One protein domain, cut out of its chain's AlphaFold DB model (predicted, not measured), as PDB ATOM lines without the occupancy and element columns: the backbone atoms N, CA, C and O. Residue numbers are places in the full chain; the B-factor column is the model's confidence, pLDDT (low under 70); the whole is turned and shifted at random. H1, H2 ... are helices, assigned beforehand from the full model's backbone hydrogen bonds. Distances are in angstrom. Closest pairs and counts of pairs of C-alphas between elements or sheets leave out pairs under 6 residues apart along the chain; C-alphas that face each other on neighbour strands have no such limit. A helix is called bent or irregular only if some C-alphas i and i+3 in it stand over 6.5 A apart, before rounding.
ATOM      1  N   ASP A   4     -16.955  -2.240  57.177       84.50
ATOM      2  CA  ASP A   4     -16.426  -1.648  58.410       84.50
ATOM      3  C   ASP A   4     -15.207  -2.393  58.959       84.50
ATOM      4  O   ASP A   4     -14.335  -1.793  59.587       84.50
ATOM      5  N   ARG A   5     -15.100  -3.701  58.691       87.62
ATOM      6  CA  ARG A   5     -13.959  -4.499  59.147       87.62
ATOM      7  C   ARG A   5     -12.681  -4.063  58.448       87.62
ATOM      8  O   ARG A   5     -11.691  -3.828  59.133       87.62
ATOM      9  N   TRP A   6     -12.709  -3.902  57.122       88.31
ATOM     10  CA  TRP A   6     -11.523  -3.451  56.387       88.31
ATOM     11  C   TRP A   6     -11.054  -2.092  56.880       88.31
ATOM     12  O   TRP A   6      -9.876  -1.891  57.158       88.31
ATOM     13  N   LYS A   7     -12.011  -1.176  57.060       90.00
ATOM     14  CA  LYS A   7     -11.756   0.162  57.582       90.00
ATOM     15  C   LYS A   7     -11.091   0.111  58.959       90.00
ATOM     16  O   LYS A   7     -10.172   0.882  59.217       90.00
ATOM     17  N   ASN A   8     -11.509  -0.813  59.825       93.25
ATOM     18  CA  ASN A   8     -10.903  -0.999  61.142       93.25
ATOM     19  C   ASN A   8      -9.499  -1.613  61.077       93.25
ATOM     20  O   ASN A   8      -8.628  -1.175  61.826       93.25
ATOM     21  N   VAL A   9      -9.261  -2.576  60.184       91.62
ATOM     22  CA  VAL A   9      -7.929  -3.164  59.957       91.62
ATOM     23  C   VAL A   9      -6.957  -2.102  59.435       91.62
ATOM     24  O   VAL A   9      -5.909  -1.878  60.038       91.62
ATOM     25  N   LEU A  10      -7.338  -1.363  58.387       89.81
ATOM     26  CA  LEU A  10      -6.539  -0.259  57.843       89.81
ATOM     27  C   LEU A  10      -6.310   0.854  58.873       89.81
ATOM     28  O   LEU A  10      -5.220   1.411  58.966       89.81
ATOM     29  N   GLY A  11      -7.330   1.151  59.681       93.50
ATOM     30  CA  GLY A  11      -7.257   2.119  60.772       93.50
ATOM     31  C   GLY A  11      -6.491   1.634  62.005       93.50
ATOM     32  O   GLY A  11      -6.505   2.337  63.012       93.50
ATOM     33  N   LYS A  12      -5.869   0.444  61.965       91.00
ATOM     34  CA  LYS A  12      -5.152  -0.190  63.089       91.00
ATOM     35  C   LYS A  12      -6.015  -0.393  64.348       91.00
ATOM     36  O   LYS A  12      -5.489  -0.580  65.440       91.00
ATOM     37  N   LYS A  13      -7.344  -0.369  64.199       92.94
ATOM     38  CA  LYS A  13      -8.340  -0.605  65.262       92.94
ATOM     39  C   LYS A  13      -8.688  -2.085  65.422       92.94
ATOM     40  O   LYS A  13      -9.290  -2.470  66.417       92.94
ATOM     41  N   ALA A  14      -8.332  -2.905  64.438       92.44
ATOM     42  CA  ALA A  14      -8.472  -4.352  64.472       92.44
ATOM     43  C   ALA A  14      -7.172  -5.008  63.996       92.44
ATOM     44  O   ALA A  14      -6.495  -4.481  63.112       92.44
ATOM     45  N   LYS A  15      -6.842  -6.166  64.573       92.38
ATOM     46  CA  LYS A  15      -5.769  -7.018  64.052       92.38
ATOM     47  C   LYS A  15      -6.177  -7.578  62.692       92.38
ATOM     48  O   LYS A  15      -7.349  -7.883  62.472       92.38
ATOM     49  N   LEU A  16      -5.194  -7.713  61.812       90.75
ATOM     50  CA  LEU A  16      -5.323  -8.440  60.558       90.75
ATOM     51  C   LEU A  16      -5.326  -9.939  60.875       90.75
ATOM     52  O   LEU A  16      -4.405 -10.417  61.540       90.75
ATOM     53  N   TYR A  17      -6.355 -10.657  60.434       91.31
ATOM     54  CA  TYR A  17      -6.453 -12.104  60.618       91.31
ATOM     55  C   TYR A  17      -6.271 -12.847  59.296       91.31
ATOM     56  O   TYR A  17      -6.272 -12.253  58.214       91.31
ATOM     57  N   GLN A  18      -6.126 -14.167  59.392       91.12
ATOM     58  CA  GLN A  18      -5.934 -15.026  58.234       91.12
ATOM     59  C   GLN A  18      -7.095 -14.920  57.234       91.12
ATOM     60  O   GLN A  18      -6.841 -14.877  56.033       91.12
ATOM     61  N   GLU A  19      -8.349 -14.789  57.684       91.25
ATOM     62  CA  GLU A  19      -9.490 -14.699  56.761       91.25
ATOM     63  C   GLU A  19      -9.467 -13.406  55.929       91.25
ATOM     64  O   GLU A  19      -9.928 -13.388  54.784       91.25
ATOM     65  N   ASP A  20      -8.914 -12.324  56.486       90.38
ATOM     66  CA  ASP A  20      -8.718 -11.070  55.754       90.38
ATOM     67  C   ASP A  20      -7.652 -11.257  54.667       90.38
ATOM     68  O   ASP A  20      -7.854 -10.851  53.522       90.38
ATOM     69  N   MET A  21      -6.549 -11.934  55.001       92.19
ATOM     70  CA  MET A  21      -5.472 -12.247  54.056       92.19
ATOM     71  C   MET A  21      -5.947 -13.168  52.932       92.19
ATOM     72  O   MET A  21      -5.679 -12.900  51.763       92.19
ATOM     73  N   GLU A  22      -6.724 -14.202  53.247       92.94
ATOM     74  CA  GLU A  22      -7.302 -15.102  52.246       92.94
ATOM     75  C   GLU A  22      -8.240 -14.378  51.275       92.94
ATOM     76  O   GLU A  22      -8.258 -14.693  50.082       92.94
ATOM     77  N   ALA A  23      -8.995 -13.384  51.752       92.50
ATOM     78  CA  ALA A  23      -9.803 -12.540  50.880       92.50
ATOM     79  C   ALA A  23      -8.929 -11.705  49.927       92.50
ATOM     80  O   ALA A  23      -9.247 -11.610  48.741       92.50
ATOM     81  N   LEU A  24      -7.808 -11.153  50.410       91.81
ATOM     82  CA  LEU A  24      -6.851 -10.416  49.576       91.81
ATOM     83  C   LEU A  24      -6.184 -11.322  48.538       91.81
ATOM     84  O   LEU A  24      -6.092 -10.937  47.377       91.81
ATOM     85  N   TYR A  25      -5.781 -12.537  48.919       94.19
ATOM     86  CA  TYR A  25      -5.160 -13.494  47.997       94.19
ATOM     87  C   TYR A  25      -6.099 -13.920  46.867       94.19
ATOM     88  O   TYR A  25      -5.638 -14.192  45.764       94.19
ATOM     89  N   LYS A  26      -7.410 -13.983  47.126       94.12
ATOM     90  CA  LYS A  26      -8.412 -14.277  46.090       94.12
ATOM     91  C   LYS A  26      -8.588 -13.122  45.107       94.12
ATOM     92  O   LYS A  26      -8.829 -13.370  43.932       94.12
ATOM     93  N   LEU A  27      -8.492 -11.880  45.584       94.06
ATOM     94  CA  LEU A  27      -8.635 -10.684  44.748       94.06
ATOM     95  C   LEU A  27      -7.366 -10.375  43.947       94.06
ATOM     96  O   LEU A  27      -7.461  -9.940  42.802       94.06
ATOM     97  N   TRP A  28      -6.200 -10.601  44.551       95.25
ATOM     98  CA  TRP A  28      -4.892 -10.302  43.974       95.25
ATOM     99  C   TRP A  28      -3.910 -11.457  44.203       95.25
ATOM    100  O   TRP A  28      -2.995 -11.349  45.032       95.25
ATOM    101  N   PRO A  29      -4.094 -12.587  43.501       95.44
ATOM    102  CA  PRO A  29      -3.241 -13.765  43.653       95.44
ATOM    103  C   PRO A  29      -1.770 -13.495  43.314       95.44
ATOM    104  O   PRO A  29      -0.883 -14.125  43.890       95.44
ATOM    105  N   GLU A  30      -1.494 -12.535  42.429       95.75
ATOM    106  CA  GLU A  30      -0.139 -12.111  42.070       95.75
ATOM    107  C   GLU A  30       0.603 -11.407  43.219       95.75
ATOM    108  O   GLU A  30       1.824 -11.320  43.189       95.75
ATOM    109  N   TYR A  31      -0.111 -10.915  44.238       96.75
ATOM    110  CA  TYR A  31       0.479 -10.206  45.380       96.75
ATOM    111  C   TYR A  31       0.642 -11.096  46.614       96.75
ATOM    112  O   TYR A  31       1.115 -10.624  47.647       96.75
ATOM    113  N   LYS A  32       0.236 -12.370  46.555       95.31
ATOM    114  CA  LYS A  32       0.156 -13.254  47.726       95.31
ATOM    115  C   LYS A  32       1.491 -13.377  48.455       95.31
ATOM    116  O   LYS A  32       1.532 -13.227  49.677       95.31
ATOM    117  N   TYR A  33       2.569 -13.649  47.726       95.75
ATOM    118  CA  TYR A  33       3.888 -13.849  48.324       95.75
ATOM    119  C   TYR A  33       4.394 -12.573  49.003       95.75
ATOM    120  O   TYR A  33       4.773 -12.601  50.173       95.75
ATOM    121  N   TRP A  34       4.251 -11.435  48.323       96.19
ATOM    122  CA  TRP A  34       4.604 -10.124  48.859       96.19
ATOM    123  C   TRP A  34       3.774  -9.743  50.090       96.19
ATOM    124  O   TRP A  34       4.335  -9.334  51.102       96.19
ATOM    125  N   LEU A  35       2.453  -9.947  50.061       93.88
ATOM    126  CA  LEU A  35       1.578  -9.677  51.208       93.88
ATOM    127  C   LEU A  35       1.930 -10.535  52.432       93.88
ATOM    128  O   LEU A  35       1.751 -10.091  53.560       93.88
ATOM    129  N   THR A  36       2.405 -11.763  52.216       93.38
ATOM    130  CA  THR A  36       2.663 -12.729  53.298       93.38
ATOM    131  C   THR A  36       4.062 -12.590  53.883       93.38
ATOM    132  O   THR A  36       4.228 -12.611  55.099       93.38
ATOM    133  N   PHE A  37       5.068 -12.469  53.019       94.12
ATOM    134  CA  PHE A  37       6.480 -12.560  53.394       94.12
ATOM    135  C   PHE A  37       7.229 -11.235  53.228       94.12
ATOM    136  O   PHE A  37       8.380 -11.130  53.637       94.12
ATOM    137  N   GLY A  38       6.605 -10.224  52.617       94.00
ATOM    138  CA  GLY A  38       7.243  -8.941  52.321       94.00
ATOM    139  C   GLY A  38       8.270  -8.995  51.187       94.00
ATOM    140  O   GLY A  38       8.936  -7.997  50.937       94.00
ATOM    141  N   ILE A  39       8.393 -10.132  50.498       95.69
ATOM    142  CA  ILE A  39       9.341 -10.355  49.403       95.69
ATOM    143  C   ILE A  39       8.606 -10.661  48.099       95.69
ATOM    144  O   ILE A  39       7.491 -11.181  48.100       95.69
ATOM    145  N   GLU A  40       9.235 -10.324  46.981       95.75
ATOM    146  CA  GLU A  40       8.717 -10.591  45.640       95.75
ATOM    147  C   GLU A  40       9.484 -11.756  45.006       95.75
ATOM    148  O   GLU A  40      10.693 -11.881  45.186       95.75
ATOM    149  N   GLU A  41       8.790 -12.574  44.215       95.25
ATOM    150  CA  GLU A  41       9.375 -13.556  43.297       95.25
ATOM    151  C   GLU A  41       8.845 -13.288  41.875       95.25
ATOM    152  O   GLU A  41       7.939 -13.988  41.399       95.25
ATOM    153  N   PRO A  42       9.381 -12.268  41.172       92.81
ATOM    154  CA  PRO A  42       8.870 -11.862  39.864       92.81
ATOM    155  C   PRO A  42       8.892 -12.984  38.825       92.81
ATOM    156  O   PRO A  42       7.970 -13.090  38.020       92.81
ATOM    157  N   GLU A  43       9.890 -13.870  38.893       92.19
ATOM    158  CA  GLU A  43      10.020 -15.038  38.012       92.19
ATOM    159  C   GLU A  43       8.825 -15.995  38.102       92.19
ATOM    160  O   GLU A  43       8.466 -16.639  37.119       92.19
ATOM    161  N   LYS A  44       8.164 -16.062  39.265       93.56
ATOM    162  CA  LYS A  44       6.968 -16.888  39.491       93.56
ATOM    163  C   LYS A  44       5.666 -16.088  39.373       93.56
ATOM    164  O   LYS A  44       4.609 -16.562  39.789       93.56
ATOM    165  N   GLY A  45       5.733 -14.859  38.858       92.62
ATOM    166  CA  GLY A  45       4.589 -13.950  38.758       92.62
ATOM    167  C   GLY A  45       4.083 -13.434  40.108       92.62
ATOM    168  O   GLY A  45       2.959 -12.941  40.187       92.62
ATOM    169  N   GLN A  46       4.885 -13.562  41.170       96.69
ATOM    170  CA  GLN A  46       4.565 -13.066  42.504       96.69
ATOM    171  C   GLN A  46       5.264 -11.724  42.722       96.69
ATOM    172  O   GLN A  46       6.442 -11.668  43.059       96.69
ATOM    173  N   ILE A  47       4.544 -10.633  42.508       96.38
ATOM    174  CA  ILE A  47       5.099  -9.273  42.473       96.38
ATOM    175  C   ILE A  47       4.366  -8.364  43.456       96.38
ATOM    176  O   ILE A  47       3.325  -8.728  43.994       96.38
ATOM    177  N   SER A  48       4.870  -7.157  43.689       95.88
ATOM    178  CA  SER A  48       4.096  -6.122  44.380       95.88
ATOM    179  C   SER A  48       3.316  -5.240  43.395       95.88
ATOM    180  O   SER A  48       3.618  -5.196  42.193       95.88
ATOM    181  N   PRO A  49       2.344  -4.447  43.890       94.81
ATOM    182  CA  PRO A  49       1.709  -3.400  43.093       94.81
ATOM    183  C   PRO A  49       2.705  -2.393  42.497       94.81
ATOM    184  O   PRO A  49       2.445  -1.837  41.429       94.81
ATOM    185  N   MET A  50       3.840  -2.151  43.165       94.62
ATOM    186  CA  MET A  50       4.874  -1.228  42.696       94.62
ATOM    187  C   MET A  50       5.569  -1.783  41.456       94.62
ATOM    188  O   MET A  50       5.637  -1.092  40.440       94.62
ATOM    189  N   THR A  51       5.994  -3.043  41.508       93.31
ATOM    190  CA  THR A  51       6.608  -3.739  40.371       93.31
ATOM    191  C   THR A  51       5.638  -3.851  39.204       93.31
ATOM    192  O   THR A  51       5.980  -3.495  38.077       93.31
ATOM    193  N   LYS A  52       4.374  -4.211  39.473       92.75
ATOM    194  CA  LYS A  52       3.321  -4.246  38.447       92.75
ATOM    195  C   LYS A  52       3.121  -2.892  37.762       92.75
ATOM    196  O   LYS A  52       2.812  -2.849  36.575       92.75
ATOM    197  N   ARG A  53       3.262  -1.788  38.502       93.00
ATOM    198  CA  ARG A  53       3.143  -0.429  37.956       93.00
ATOM    199  C   ARG A  53       4.313  -0.084  37.035       93.00
ATOM    200  O   ARG A  53       4.058   0.466  35.975       93.00
ATOM    201  N   VAL A  54       5.544  -0.434  37.413       92.88
ATOM    202  CA  VAL A  54       6.745  -0.213  36.582       92.88
ATOM    203  C   VAL A  54       6.702  -1.054  35.303       92.88
ATOM    204  O   VAL A  54       7.057  -0.573  34.242       92.88
ATOM    205  N   MET A  55       6.197  -2.288  35.362       86.12
ATOM    206  CA  MET A  55       6.034  -3.130  34.163       86.12
ATOM    207  C   MET A  55       4.967  -2.618  33.180       86.12
ATOM    208  O   MET A  55       4.888  -3.100  32.055       86.12
ATOM    209  N   ARG A  56       4.095  -1.704  33.621       77.12
ATOM    210  CA  ARG A  56       3.012  -1.126  32.810       77.12
ATOM    211  C   ARG A  56       3.358   0.244  32.220       77.12
ATOM    212  O   ARG A  56       2.565   0.731  31.417       77.12
TER     213      ARG A  56
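This is residues 4 to 56 of the 57 residues of an uncharacterized protein of Thalassolituus oleivorans MIL-1 (UniProt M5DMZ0). Four short helices form an open arch: H2 and H3 meet at a corner as a narrow V that makes its top, and H1 and H4 are its two feet, at opposite ends of the long axis and on the same side of that V. The space between H1 and H4 is empty, and neither foot touches another helix, though H4 is near H3. The printed part has 53 residues with four named helices, H1, H2, H3 and H4 in that order, and no named strand; the class is all helix. The whole is only just loose, close to compact, with a radius of gyration of the C-alphas of 12.4 A, and its outline is elongated, 35 by 19 by 17 A.

H1, residues 4 to 10, and H2, residues 18 to 27, are only just apart, with their closest C-alphas 8.1 A from each other. H2 and H3, residues 29 to 37, touch only at the corner by their link, and only just, with 3 pairs of C-alphas within 8 A. Their closest C-alphas are those of Tyr 25 and Lys 32, 5.3 A apart. H2 and H3 run opposite ways at a shallow tilt of 34 degrees, only just short of steep. H3 is irregular: C-alphas 30 and 33 are 7.6 A apart. H3 and H4, residues 49 to 54, are close but not clearly touching; their closest C-alphas, those of Tyr 31 and Pro 49, are 7.3 A apart. They run opposite ways at a steep tilt of 64 degrees. H1 is apart from H3 and from H4, and H2 is apart from H4. Every backbone O i to N i+4 pair is within hydrogen-bond range in H1, H2 and H4; in H3, 3 of 5 are.

H1 begins at Asp 4, with its C-alpha at (-16.426, -1.648, 58.410), and ends at Leu 10, 10.0 A away from C-alpha to C-alpha. H2 runs from Gln 18 to Leu 27, 14.4 A from first to last C-alpha, and C-alpha 27 is at (-8.635, -10.684, 44.748). H3 runs from Pro 29 to Phe 37 and is 13.8 A long. H4 runs from Pro 49 to Val 54, 8.8 A, and ends with C-alpha 54 at (6.745, -0.213, 36.582).

The two C-alphas farthest apart are those of Asp 4 and Glu 43, 36.0 A. The C-alphas of the first and last printed residues, Asp 4 and Arg 56, are 32.1 A apart. The link from H1 to H2 has 7 residues and is short, that from H2 to H3 has 1 residue and is tight, and that from H3 to H4 has 11 residues and is long. The printed part has no cut. The mean pLDDT of the printed part is 92.7, and no printed residue is under 70.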